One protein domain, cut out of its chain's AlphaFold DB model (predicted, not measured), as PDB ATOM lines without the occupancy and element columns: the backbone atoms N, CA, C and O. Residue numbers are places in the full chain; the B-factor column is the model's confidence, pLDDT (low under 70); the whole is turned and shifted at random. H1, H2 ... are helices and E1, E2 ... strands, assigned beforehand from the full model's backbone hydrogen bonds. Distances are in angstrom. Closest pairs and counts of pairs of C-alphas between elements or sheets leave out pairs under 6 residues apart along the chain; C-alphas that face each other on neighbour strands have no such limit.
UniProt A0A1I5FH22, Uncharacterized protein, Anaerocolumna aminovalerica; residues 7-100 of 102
ATOM      1  N   LYS A   7      91.132 121.818 102.671       80.44
ATOM      2  CA  LYS A   7      89.684 121.942 102.856       80.44
ATOM      3  C   LYS A   7      89.349 123.209 103.650       80.44
ATOM      4  O   LYS A   7      89.907 123.412 104.727       80.44
ATOM      5  N   ILE A   8      88.423 124.022 103.143       75.19
ATOM      6  CA  ILE A   8      87.891 125.205 103.849       75.19
ATOM      7  C   ILE A   8      86.467 124.957 104.354       75.19
ATOM      8  O   ILE A   8      86.134 125.352 105.467       75.19
ATOM      9  N   ASP A   9      85.631 124.281 103.563       73.50
ATOM     10  CA  ASP A   9      84.237 123.962 103.908       73.50
ATOM     11  C   ASP A   9      83.848 122.571 103.362       73.50
ATOM     12  O   ASP A   9      84.649 121.905 102.700       73.50
ATOM     13  N   LYS A  10      82.621 122.094 103.622       69.00
ATOM     14  CA  LYS A  10      82.118 120.750 103.282       69.00
ATOM     15  C   LYS A  10      82.419 120.297 101.846       69.00
ATOM     16  O   LYS A  10      82.538 119.090 101.647       69.00
ATOM     17  N   LYS A  11      82.535 121.211 100.870       63.97
ATOM     18  CA  LYS A  11      82.841 120.904  99.454       63.97
ATOM     19  C   LYS A  11      83.756 121.926  98.759       63.97
ATOM     20  O   LYS A  11      83.765 121.977  97.531       63.97
ATOM     21  N   VAL A  12      84.479 122.754  99.514       68.75
ATOM     22  CA  VAL A  12      85.325 123.813  98.942       68.75
ATOM     23  C   VAL A  12      86.765 123.590  99.366       68.75
ATOM     24  O   VAL A  12      87.072 123.570 100.563       68.75
ATOM     25  N   TYR A  13      87.626 123.428  98.367       75.56
ATOM     26  CA  TYR A  13      89.056 123.218  98.532       75.56
ATOM     27  C   TYR A  13      89.839 124.339  97.864       75.56
ATOM     28  O   TYR A  13      89.410 124.897  96.848       75.56
ATOM     29  N   ILE A  14      90.995 124.643  98.443       78.06
ATOM     30  CA  ILE A  14      91.944 125.611  97.906       78.06
ATOM     31  C   ILE A  14      93.341 125.016  97.768       78.06
ATOM     32  O   ILE A  14      93.659 124.034  98.437       78.06
ATOM     33  N   THR A  15      94.185 125.639  96.951       75.12
ATOM     34  CA  THR A  15      95.630 125.374  96.922       75.12
ATOM     35  C   THR A  15      96.421 126.686  96.921       75.12
ATOM     36  O   THR A  15      95.934 127.707  96.430       75.12
ATOM     37  N   GLU A  16      97.610 126.674  97.528       66.38
ATOM     38  CA  GLU A  16      98.505 127.834  97.640       66.38
ATOM     39  C   GLU A  16      99.527 127.845  96.487       66.38
ATOM     40  O   GLU A  16     100.124 126.824  96.150       66.38
ATOM     41  N   SER A  17      99.788 129.018  95.904       52.72
ATOM     42  CA  SER A  17     100.601 129.217  94.685       52.72
ATOM     43  C   SER A  17     102.090 128.892  94.802       52.72
ATOM     44  O   SER A  17     102.812 129.029  93.817       52.72
ATOM     45  N   LYS A  18     102.592 128.446  95.958       53.22
ATOM     46  CA  LYS A  18     104.014 128.078  96.090       53.22
ATOM     47  C   LYS A  18     104.418 126.892  95.197       53.22
ATOM     48  O   LYS A  18     105.606 126.732  94.945       53.22
ATOM     49  N   ASN A  19     103.449 126.124  94.683       46.97
ATOM     50  CA  ASN A  19     103.667 124.919  93.871       46.97
ATOM     51  C   ASN A  19     103.319 125.064  92.375       46.97
ATOM     52  O   ASN A  19     103.419 124.088  91.635       46.97
ATOM     53  N   LEU A  20     102.924 126.248  91.899       49.25
ATOM     54  CA  LEU A  20     102.650 126.486  90.478       49.25
ATOM     55  C   LEU A  20     103.755 127.376  89.913       49.25
ATOM     56  O   LEU A  20     103.907 128.527  90.321       49.25
ATOM     57  N   GLN A  21     104.567 126.823  89.008       44.16
ATOM     58  CA  GLN A  21     105.631 127.575  88.348       44.16
ATOM     59  C   GLN A  21     105.034 128.823  87.690       44.16
ATOM     60  O   GLN A  21     104.097 128.738  86.897       44.16
ATOM     61  N   GLN A  22     105.576 129.981  88.069       44.09
ATOM     62  CA  GLN A  22     105.168 131.288  87.573       44.09
ATOM     63  C   GLN A  22     105.203 131.293  86.044       44.09
ATOM     64  O   GLN A  22     106.273 131.194  85.439       44.09
ATOM     65  N   VAL A  23     104.043 131.461  85.409       43.78
ATOM     66  CA  VAL A  23     103.996 131.900  84.015       43.78
ATOM     67  C   VAL A  23     104.445 133.360  84.030       43.78
ATOM     68  O   VAL A  23     103.704 134.247  84.455       43.78
ATOM     69  N   GLN A  24     105.710 133.591  83.675       36.50
ATOM     70  CA  GLN A  24     106.322 134.917  83.633       36.50
ATOM     71  C   GLN A  24     105.511 135.826  82.702       36.50
ATOM     72  O   GLN A  24     105.375 135.529  81.516       36.50
ATOM     73  N   GLY A  25     104.978 136.934  83.228       39.50
ATOM     74  CA  GLY A  25     104.280 137.894  82.372       39.50
ATOM     75  C   GLY A  25     103.589 139.103  83.002       39.50
ATOM     76  O   GLY A  25     103.155 139.950  82.230       39.50
ATOM     77  N   PHE A  26     103.484 139.258  84.328       39.56
ATOM     78  CA  PHE A  26     102.873 140.467  84.903       39.56
ATOM     79  C   PHE A  26     103.685 141.045  86.064       39.56
ATOM     80  O   PHE A  26     103.925 140.399  87.080       39.56
ATOM     81  N   ASN A  27     104.137 142.281  85.853       43.16
ATOM     82  CA  ASN A  27     104.970 143.058  86.757       43.16
ATOM     83  C   ASN A  27     104.182 143.529  87.990       43.16
ATOM     84  O   ASN A  27     103.128 144.135  87.843       43.16
ATOM     85  N   ASN A  28     104.790 143.310  89.160       48.69
ATOM     86  CA  ASN A  28     104.711 144.079  90.408       48.69
ATOM     87  C   ASN A  28     103.325 144.514  90.921       48.69
ATOM     88  O   ASN A  28     102.821 145.546  90.502       48.69
ATOM     89  N   GLU A  29     102.816 143.828  91.953       40.22
ATOM     90  CA  GLU A  29     102.469 144.405  93.273       40.22
ATOM     91  C   GLU A  29     101.803 143.352  94.183       40.22
ATOM     92  O   GLU A  29     100.819 142.729  93.809       40.22
ATOM     93  N   LYS A  30     102.338 143.212  95.410       42.41
ATOM     94  CA  LYS A  30     101.913 142.321  96.513       42.41
ATOM     95  C   LYS A  30     101.976 140.815  96.229       42.41
ATOM     96  O   LYS A  30     101.306 140.285  95.356       42.41
ATOM     97  N   ALA A  31     102.717 140.105  97.082       42.12
ATOM     98  CA  ALA A  31     102.600 138.661  97.247       42.12
ATOM     99  C   ALA A  31     101.203 138.326  97.800       42.12
ATOM    100  O   ALA A  31     101.026 138.105  98.998       42.12
ATOM    101  N   CYS A  32     100.190 138.357  96.938       36.06
ATOM    102  CA  CYS A  32      98.983 137.594  97.158       36.06
ATOM    103  C   CYS A  32      99.405 136.135  97.059       36.06
ATOM    104  O   CYS A  32      99.884 135.674  96.026       36.06
ATOM    105  N   THR A  33      99.288 135.407  98.161       46.44
ATOM    106  CA  THR A  33      99.132 133.960  98.094       46.44
ATOM    107  C   THR A  33      97.864 133.754  97.269       46.44
ATOM    108  O   THR A  33      96.767 133.877  97.810       46.44
ATOM    109  N   ASP A  34      97.989 133.589  95.952       56.00
ATOM    110  CA  ASP A  34      96.846 133.388  95.068       56.00
ATOM    111  C   ASP A  34      96.230 132.044  95.444       56.00
ATOM    112  O   ASP A  34      96.709 130.967  95.090       56.00
ATOM    113  N   VAL A  35      95.204 132.125  96.281       60.22
ATOM    114  CA  VAL A  35      94.404 130.998  96.724       60.22
ATOM    115  C   VAL A  35      93.588 130.547  95.519       60.22
ATOM    116  O   VAL A  35      92.599 131.185  95.153       60.22
ATOM    117  N   TYR A  36      93.992 129.448  94.885       69.56
ATOM    118  CA  TYR A  36      93.238 128.900  93.762       69.56
ATOM    119  C   TYR A  36      92.054 128.101  94.287       69.56
ATOM    120  O   TYR A  36      92.196 127.273  95.186       69.56
ATOM    121  N   SER A  37      90.882 128.330  93.701       74.50
ATOM    122  CA  SER A  37      89.646 127.609  93.998       74.50
ATOM    123  C   SER A  37      88.917 127.280  92.695       74.50
ATOM    124  O   SER A  37      89.173 127.893  91.659       74.50
ATOM    125  N   GLY A  38      88.027 126.288  92.725       82.06
ATOM    126  CA  GLY A  38      87.197 125.931  91.573       82.06
ATOM    127  C   GLY A  38      87.028 124.428  91.377       82.06
ATOM    128  O   GLY A  38      87.464 123.612  92.190       82.06
ATOM    129  N   GLU A  39      86.384 124.049  90.271       83.50
ATOM    130  CA  GLU A  39      86.063 122.647  89.977       83.50
ATOM    131  C   GLU A  39      87.316 121.772  89.827       83.50
ATOM    132  O   GLU A  39      87.332 120.644  90.316       83.50
ATOM    133  N   ALA A  40      88.377 122.294  89.203       84.94
ATOM    134  CA  ALA A  40      89.643 121.578  89.047       84.94
ATOM    135  C   ALA A  40      90.284 121.239  90.405       84.94
ATOM    136  O   ALA A  40      90.664 120.094  90.631       84.94
ATOM    137  N   ILE A  41      90.310 122.195  91.341       87.31
ATOM    138  CA  ILE A  41      90.838 121.985  92.700       87.31
ATOM    139  C   ILE A  41      89.973 120.990  93.477       87.31
ATOM    140  O   ILE A  41      90.492 120.114  94.161       87.31
ATOM    141  N   ASN A  42      88.651 121.045  93.311       84.19
ATOM    142  CA  ASN A  42      87.752 120.064  93.917       84.19
ATOM    143  C   ASN A  42      87.944 118.648  93.338       84.19
ATOM    144  O   ASN A  42      87.784 117.668  94.065       84.19
ATOM    145  N   LYS A  43      88.258 118.512  92.040       88.69
ATOM    146  CA  LYS A  43      88.604 117.217  91.425       88.69
ATOM    147  C   LYS A  43      89.929 116.689  91.965       88.69
ATOM    148  O   LYS A  43      89.990 115.514  92.313       88.69
ATOM    149  N   LEU A  44      90.935 117.556  92.095       89.56
ATOM    150  CA  LEU A  44      92.225 117.200  92.681       89.56
ATOM    151  C   LEU A  44      92.068 116.724  94.130       89.56
ATOM    152  O   LEU A  44      92.546 115.652  94.469       89.56
ATOM    153  N   ALA A  45      91.294 117.437  94.948       88.44
ATOM    154  CA  ALA A  45      91.040 117.037  96.328       88.44
ATOM    155  C   ALA A  45      90.396 115.648  96.447       88.44
ATOM    156  O   ALA A  45      90.764 114.861  97.312       88.44
ATOM    157  N   LYS A  46      89.444 115.323  95.562       90.62
ATOM    158  CA  LYS A  46      88.821 113.990  95.523       90.62
ATOM    159  C   LYS A  46      89.795 112.903  95.085       90.62
ATOM    160  O   LYS A  46      89.654 111.764  95.519       90.62
ATOM    161  N   PHE A  47      90.723 113.233  94.191       91.56
ATOM    162  CA  PHE A  47      91.786 112.316  93.802       91.56
ATOM    163  C   PHE A  47      92.728 112.045  94.979       91.56
ATOM    164  O   PHE A  47      93.006 110.889  95.268       91.56
ATOM    165  N   GLU A  48      93.138 113.084  95.707       91.88
ATOM    166  CA  GLU A  48      93.955 112.943  96.918       91.88
ATOM    167  C   GLU A  48      93.238 112.102  97.985       91.88
ATOM    168  O   GLU A  48      93.824 111.162  98.516       91.88
ATOM    169  N   ASP A  49      91.944 112.354  98.226       93.31
ATOM    170  CA  ASP A  49      91.124 111.555  99.150       93.31
ATOM    171  C   ASP A  49      91.056 110.073  98.719       93.31
ATOM    172  O   ASP A  49      91.112 109.166  99.552       93.31
ATOM    173  N   LEU A  50      90.942 109.805  97.411       93.38
ATOM    174  CA  LEU A  50      90.957 108.448  96.855       93.38
ATOM    175  C   LEU A  50      92.319 107.772  97.054       93.38
ATOM    176  O   LEU A  50      92.371 106.595  97.413       93.38
ATOM    177  N   TYR A  51      93.402 108.504  96.801       93.75
ATOM    178  CA  TYR A  51      94.762 108.009  96.944       93.75
ATOM    179  C   TYR A  51      95.056 107.631  98.405       93.75
ATOM    180  O   TYR A  51      95.457 106.500  98.685       93.75
ATOM    181  N   GLU A  52      94.757 108.533  99.346       93.50
ATOM    182  CA  GLU A  52      94.877 108.286 100.788       93.50
ATOM    183  C   GLU A  52      94.054 107.060 101.214       93.50
ATOM    184  O   GLU A  52      94.551 106.179 101.920       93.50
ATOM    185  N   TYR A  53      92.812 106.950 100.731       94.75
ATOM    186  CA  TYR A  53      91.969 105.789 101.002       94.75
ATOM    187  C   TYR A  53      92.586 104.479 100.494       94.75
ATOM    188  O   TYR A  53      92.518 103.466 101.192       94.75
ATOM    189  N   LEU A  54      93.173 104.460  99.295       95.12
ATOM    190  CA  LEU A  54      93.783 103.254  98.730       95.12
ATOM    191  C   LEU A  54      94.981 102.779  99.550       95.12
ATOM    192  O   LEU A  54      95.090 101.573  99.788       95.12
ATOM    193  N   ILE A  55      95.820 103.703 100.022       94.44
ATOM    194  CA  ILE A  55      96.962 103.391 100.889       94.44
ATOM    195  C   ILE A  55      96.488 102.787 102.213       94.44
ATOM    196  O   ILE A  55      96.865 101.663 102.539       94.44
ATOM    197  N   LEU A  56      95.570 103.454 102.916       95.88
ATOM    198  CA  LEU A  56      95.030 102.945 104.183       95.88
ATOM    199  C   LEU A  56      94.320 101.594 104.000       95.88
ATOM    200  O   LEU A  56      94.508 100.648 104.762       95.88
ATOM    201  N   SER A  57      93.529 101.466 102.934       95.56
ATOM    202  CA  SER A  57      92.820 100.231 102.594       95.56
ATOM    203  C   SER A  57      93.787  99.085 102.280       95.56
ATOM    204  O   SER A  57      93.472  97.929 102.584       95.56
ATOM    205  N   GLN A  58      94.949  99.371 101.687       96.19
ATOM    206  CA  GLN A  58      96.016  98.399 101.450       96.19
ATOM    207  C   GLN A  58      96.646  97.938 102.768       96.19
ATOM    208  O   GLN A  58      96.736  96.728 102.989       96.19
ATOM    209  N   GLU A  59      97.022  98.869 103.647       96.38
ATOM    210  CA  GLU A  59      97.600  98.576 104.967       96.38
ATOM    211  C   GLU A  59      96.660  97.698 105.801       96.38
ATOM    212  O   GLU A  59      97.027  96.586 106.190       96.38
ATOM    213  N   GLU A  60      95.394  98.103 105.947       96.56
ATOM    214  CA  GLU A  60      94.384  97.312 106.657       96.56
ATOM    215  C   GLU A  60      94.184  95.916 106.048       96.56
ATOM    216  O   GLU A  60      93.899  94.938 106.746       96.56
ATOM    217  N   THR A  61      94.245  95.813 104.717       96.06
ATOM    218  CA  THR A  61      94.067  94.534 104.019       96.06
ATOM    219  C   THR A  61      95.245  93.606 104.302       96.06
ATOM    220  O   THR A  61      95.028  92.421 104.560       96.06
ATOM    221  N   ILE A  62      96.472  94.133 104.314       96.38
ATOM    222  CA  ILE A  62      97.681  93.380 104.664       96.38
ATOM    223  C   ILE A  62      97.605  92.895 106.113       96.38
ATOM    224  O   ILE A  62      97.810  91.707 106.357       96.38
ATOM    225  N   GLU A  63      97.215  93.749 107.060       96.94
ATOM    226  CA  GLU A  63      97.046  93.350 108.465       96.94
ATOM    227  C   GLU A  63      96.040  92.203 108.633       96.94
ATOM    228  O   GLU A  63      96.298  91.227 109.346       96.94
ATOM    229  N   LYS A  64      94.897  92.273 107.937       96.19
ATOM    230  CA  LYS A  64      93.873  91.213 107.958       96.19
ATOM    231  C   LYS A  64      94.396  89.906 107.353       96.19
ATOM    232  O   LYS A  64      94.105  88.836 107.888       96.19
ATOM    233  N   ILE A  65      95.178  89.975 106.273       96.56
ATOM    234  CA  ILE A  65      95.839  88.807 105.665       96.56
ATOM    235  C   ILE A  65      96.833  88.180 106.646       96.56
ATOM    236  O   ILE A  65      96.798  86.966 106.844       96.56
ATOM    237  N   GLU A  66      97.681  88.985 107.289       96.25
ATOM    238  CA  GLU A  66      98.670  88.509 108.264       96.25
ATOM    239  C   GLU A  66      98.012  87.860 109.481       96.25
ATOM    240  O   GLU A  66      98.448  86.805 109.945       96.25
ATOM    241  N   LYS A  67      96.905  88.429 109.968       96.31
ATOM    242  CA  LYS A  67      96.115  87.806 111.032       96.31
ATOM    243  C   LYS A  67      95.597  86.427 110.616       96.31
ATOM    244  O   LYS A  67      95.766  85.465 111.358       96.31
ATOM    245  N   LEU A  68      95.022  86.306 109.419       95.06
ATOM    246  CA  LEU A  68      94.532  85.018 108.915       95.06
ATOM    247  C   LEU A  68      95.661  84.009 108.666       95.06
ATOM    248  O   LEU A  68      95.431  82.816 108.848       95.06
ATOM    249  N   ARG A  69      96.867  84.460 108.293       93.88
ATOM    250  CA  ARG A  69      98.061  83.601 108.194       93.88
ATOM    251  C   ARG A  69      98.452  83.026 109.549       93.88
ATOM    252  O   ARG A  69      98.681  81.830 109.637       93.88
ATOM    253  N   LYS A  70      98.467  83.850 110.601       96.00
ATOM    254  CA  LYS A  70      98.757  83.403 111.977       96.00
ATOM    255  C   LYS A  70      97.716  82.421 112.521       96.00
ATOM    256  O   LYS A  70      98.029  81.639 113.407       96.00
ATOM    257  N   GLU A  71      96.490  82.480 112.008       95.12
ATOM    258  CA  GLU A  71      95.398  81.563 112.354       95.12
ATOM    259  C   GLU A  71      95.309  80.332 111.420       95.12
ATOM    260  O   GLU A  71      94.328  79.597 111.503       95.12
ATOM    261  N   ASP A  72      96.263  80.128 110.500       93.88
ATOM    262  CA  ASP A  72      96.259  79.073 109.464       93.88
ATOM    263  C   ASP A  72      95.010  79.061 108.547       93.88
ATOM    264  O   ASP A  72      94.682  78.078 107.878       93.88
ATOM    265  N   LYS A  73      94.308  80.196 108.430       92.75
ATOM    266  CA  LYS A  73      93.060  80.359 107.652       92.75
ATOM    267  C   LYS A  73      93.291  80.828 106.212       92.75
ATOM    268  O   LYS A  73      92.520  81.624 105.666       92.75
ATOM    269  N   THR A  74      94.325  80.311 105.559       91.06
ATOM    270  CA  THR A  74      94.760  80.744 104.216       91.06
ATOM    271  C   THR A  74      93.888  80.216 103.070       91.06
ATOM    272  O   THR A  74      93.833  80.816 102.001       91.06
ATOM    273  N   ASN A  75      93.133  79.134 103.283       91.69
ATOM    274  CA  ASN A  75      92.281  78.526 102.247       91.69
ATOM    275  C   ASN A  75      90.841  79.064 102.212       91.69
ATOM    276  O   ASN A  75      90.022  78.615 101.407       91.69
ATOM    277  N   THR A  76      90.516  80.032 103.072       94.81
ATOM    278  CA  THR A  76      89.161  80.580 103.193       94.81
ATOM    279  C   THR A  76      88.799  81.499 102.022       94.81
ATOM    280  O   THR A  76      89.657  82.129 101.402       94.81
ATOM    281  N   VAL A  77      87.498  81.619 101.730       95.62
ATOM    282  CA  VAL A  77      86.991  82.584 100.734       95.62
ATOM    283  C   VAL A  77      87.385  84.010 101.123       95.62
ATOM    284  O   VAL A  77      87.840  84.772 100.275       95.62
ATOM    285  N   THR A  78      87.294  84.344 102.413       94.50
ATOM    286  CA  THR A  78      87.685  85.652 102.951       94.50
ATOM    287  C   THR A  78      89.155  85.965 102.681       94.50
ATOM    288  O   THR A  78      89.465  87.059 102.219       94.50
ATOM    289  N   PHE A  79      90.062  85.007 102.894       96.31
ATOM    290  CA  PHE A  79      91.482  85.194 102.590       96.31
ATOM    291  C   PHE A  79      91.711  85.489 101.103       96.31
ATOM    292  O   PHE A  79      92.415  86.436 100.757       96.31
ATOM    293  N   LYS A  80      91.064  84.725 100.214       96.56
ATOM    294  CA  LYS A  80      91.164  84.927  98.759       96.56
ATOM    295  C   LYS A  80      90.617  86.290  98.327       96.56
ATOM    296  O   LYS A  80      91.231  86.948  97.493       96.56
ATOM    297  N   GLN A  81      89.503  86.737  98.912       97.00
ATOM    298  CA  GLN A  81      88.935  88.067  98.660       97.00
ATOM    299  C   GLN A  81      89.879  89.189  99.102       97.00
ATOM    300  O   GLN A  81      90.075  90.148  98.359       97.00
ATOM    301  N   LEU A  82      90.497  89.064 100.283       96.94
ATOM    302  CA  LEU A  82      91.481  90.036 100.766       96.94
ATOM    303  C   LEU A  82      92.727  90.067  99.876       96.94
ATOM    304  O   LEU A  82      93.216  91.143  99.550       96.94
ATOM    305  N   LEU A  83      93.208  88.906  99.425       95.75
ATOM    306  CA  LEU A  83      94.347  88.830  98.514       95.75
ATOM    307  C   LEU A  83      94.039  89.485  97.160       95.75
ATOM    308  O   LEU A  83      94.843  90.272  96.665       95.75
ATOM    309  N   ALA A  84      92.860  89.215  96.593       97.25
ATOM    310  CA  ALA A  84      92.404  89.871  95.372       97.25
ATOM    311  C   ALA A  84      92.291  91.391  95.563       97.25
ATOM    312  O   ALA A  84      92.757  92.152  94.722       97.25
ATOM    313  N   LYS A  85      91.744  91.845  96.699       96.75
ATOM    314  CA  LYS A  85      91.673  93.272  97.038       96.75
ATOM    315  C   LYS A  85      93.065  93.911  97.113       96.75
ATOM    316  O   LYS A  85      93.257  94.969  96.523       96.75
ATOM    317  N   LYS A  86      94.036  93.253  97.764       96.81
ATOM    318  CA  LYS A  86      95.435  93.710  97.824       96.81
ATOM    319  C   LYS A  86      96.014  93.911  96.422       96.81
ATOM    320  O   LYS A  86      96.602  94.952  96.148       96.81
ATOM    321  N   MET A  87      95.843  92.924  95.539       97.25
ATOM    322  CA  MET A  87      96.343  92.988  94.159       97.25
ATOM    323  C   MET A  87      95.680  94.114  93.362       97.25
ATOM    324  O   MET A  87      96.353  94.829  92.628       97.25
ATOM    325  N   THR A  88      94.370  94.302  93.524       96.56
ATOM    326  CA  THR A  88      93.629  95.379  92.861       96.56
ATOM    327  C   THR A  88      94.108  96.758  93.311       96.56
ATOM    328  O   THR A  88      94.376  97.609  92.467       96.56
ATOM    329  N   ASN A  89      94.255  96.977  94.620       96.25
ATOM    330  CA  ASN A  89      94.776  98.233  95.163       96.25
ATOM    331  C   ASN A  89      96.201  98.509  94.659       96.25
ATOM    332  O   ASN A  89      96.488  99.609  94.201       96.25
ATOM    333  N   GLU A  90      97.072  97.499  94.689       95.31
ATOM    334  CA  GLU A  90      98.450  97.584  94.189       95.31
ATOM    335  C   GLU A  90      98.496  97.925  92.692       95.31
ATOM    336  O   GLU A  90      99.278  98.773  92.276       95.31
ATOM    337  N   ASN A  91      97.599  97.351  91.885       96.25
ATOM    338  CA  ASN A  91      97.473  97.701  90.472       96.25
ATOM    339  C   ASN A  91      97.065  99.170  90.269       96.25
ATOM    340  O   ASN A  91      97.650  99.851  89.433       96.25
ATOM    341  N   PHE A  92      96.099  99.684  91.037       94.62
ATOM    342  CA  PHE A  92      95.713 101.098  90.949       94.62
ATOM    343  C   PHE A  92      96.860 102.039  91.327       94.62
ATOM    344  O   PHE A  92      97.125 102.985  90.590       94.62
ATOM    345  N   LEU A  93      97.566 101.752  92.424       93.56
ATOM    346  CA  LEU A  93      98.726 102.540  92.850       93.56
ATOM    347  C   LEU A  93      99.832 102.522  91.783       93.56
ATOM    348  O   LEU A  93     100.354 103.573  91.418       93.56
ATOM    349  N   ASN A  94     100.120 101.354  91.202       94.25
ATOM    350  CA  ASN A  94     101.084 101.233  90.107       94.25
ATOM    351  C   ASN A  94     100.662 102.035  88.872       94.25
ATOM    352  O   ASN A  94     101.498 102.685  88.252       94.25
ATOM    353  N   LEU A  95      99.375 102.018  88.511       94.62
ATOM    354  CA  LEU A  95      98.868 102.823  87.400       94.62
ATOM    355  C   LEU A  95      99.063 104.319  87.671       94.62
ATOM    356  O   LEU A  95      99.519 105.031  86.781       94.62
ATOM    357  N   PHE A  96      98.778 104.799  88.883       92.50
ATOM    358  CA  PHE A  96      99.011 106.206  89.227       92.50
ATOM    359  C   PHE A  96     100.486 106.590  89.127       92.50
ATOM    360  O   PHE A  96     100.791 107.633  88.549       92.50
ATOM    361  N   HIS A  97     101.384 105.713  89.573       89.00
ATOM    362  CA  HIS A  97     102.823 105.913  89.435       89.00
ATOM    363  C   HIS A  97     103.272 105.948  87.963       89.00
ATOM    364  O   HIS A  97     103.991 106.856  87.555       89.00
ATOM    365  N   ILE A  98     102.806 105.004  87.134       92.88
ATOM    366  CA  ILE A  98     103.150 104.927  85.701       92.88
ATOM    367  C   ILE A  98     102.730 106.196  84.954       92.88
ATOM    368  O   ILE A  98     103.463 106.675  84.090       92.88
ATOM    369  N   TYR A  99     101.554 106.734  85.270       91.69
ATOM    370  CA  TYR A  99     101.038 107.939  84.625       91.69
ATOM    371  C   TYR A  99     101.494 109.243  85.301       91.69
ATOM    372  O   TYR A  99     101.073 110.313  84.865       91.69
ATOM    373  N   GLY A 100     102.353 109.177  86.328       83.00
ATOM    374  CA  GLY A 100     102.898 110.353  87.016       83.00
ATOM    375  C   GLY A 100     101.838 111.199  87.722       83.00
ATOM    376  O   GLY A 100     101.975 112.417  87.809       83.00
TER     377      GLY A 100
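AT A GLANCE: This is residues 7 to 100 of the 102 residues of an uncharacterized protein of Anaerocolumna aminovalerica (UniProt A0A1I5FH22). A long helical hairpin makes most of a rod: H2 folds back at a slant along the later part of the longer helix H1, while a small strand hairpin, E1 and E2, packs through E2 on the other end of H1, at its residues 39 to 46. From that strand end a bare loop, residues 19 to 30, sticks out and lengthens the rod. The printed part has 94 residues, with two named strands and two named helices in the order E1, E2, H1, H2; the strands form one antiparallel sheet, and the class is mostly helix. The whole is extended, with a radius of gyration of the C-alphas of 20.7 A, and spans 68 by 30 by 20 A.

HOW THE PARTS SIT: E1, residues 7 to 9, and E2, residues 12 to 15, are antiparallel neighbours in a hairpin, their directions at 149 degrees. N 8 and O 12 are 2.9 A apart and N 12 and O 9 are 3.3 A apart, both within hydrogen-bond range. Residues 14 to 15 of E2 also pair, antiparallel, with residues 36 to 37. E2 has 6 pairs of C-alphas within 8 A of H1, residues 39 to 70; the closest are those of Tyr 13 and Asn 42, 5.7 A apart. E1 and H1 are only just apart, with their closest C-alphas at 8.3 A. H1 touches H2, residues 77 to 98, with the C-alphas of Gln 58 and Lys 86 closest at 6.0 A. The two helices form a helical hairpin, running opposite ways at a steep tilt of 39 degrees. E1 and E2 are both apart from H2. In H1 and H2 every O i to N i+4 pair is within hydrogen-bond range.

IN THESE COORDINATES: E1 begins at C-alpha 7, (89.684, 121.942, 102.856), and is 5.9 A long. E2 measures 10.6 A from C-alpha 12 to C-alpha 15. H1 runs 46.7 A, from C-alpha 39 at (86.063, 122.647, 89.977) to C-alpha 70. H2 runs 31.4 A and ends at C-alpha 98, (103.150, 104.927, 85.701).

THE WHOLE: The C-alphas of Asn 27 and Asp 72 are the two farthest apart, at 68.5 A. The printed part has no cut. The link from E2 to H1 is long, with 23 residues, 16 to 38; that from E1 to E2 is tight, and that from H1 to H2 is short, with 6 residues. Without residues 19 to 30, which stand free, the body spans 61 by 28 by 20 A. The mean pLDDT of the printed part is 81.1; residues 10 to 12 and 16 to 36 are under 70.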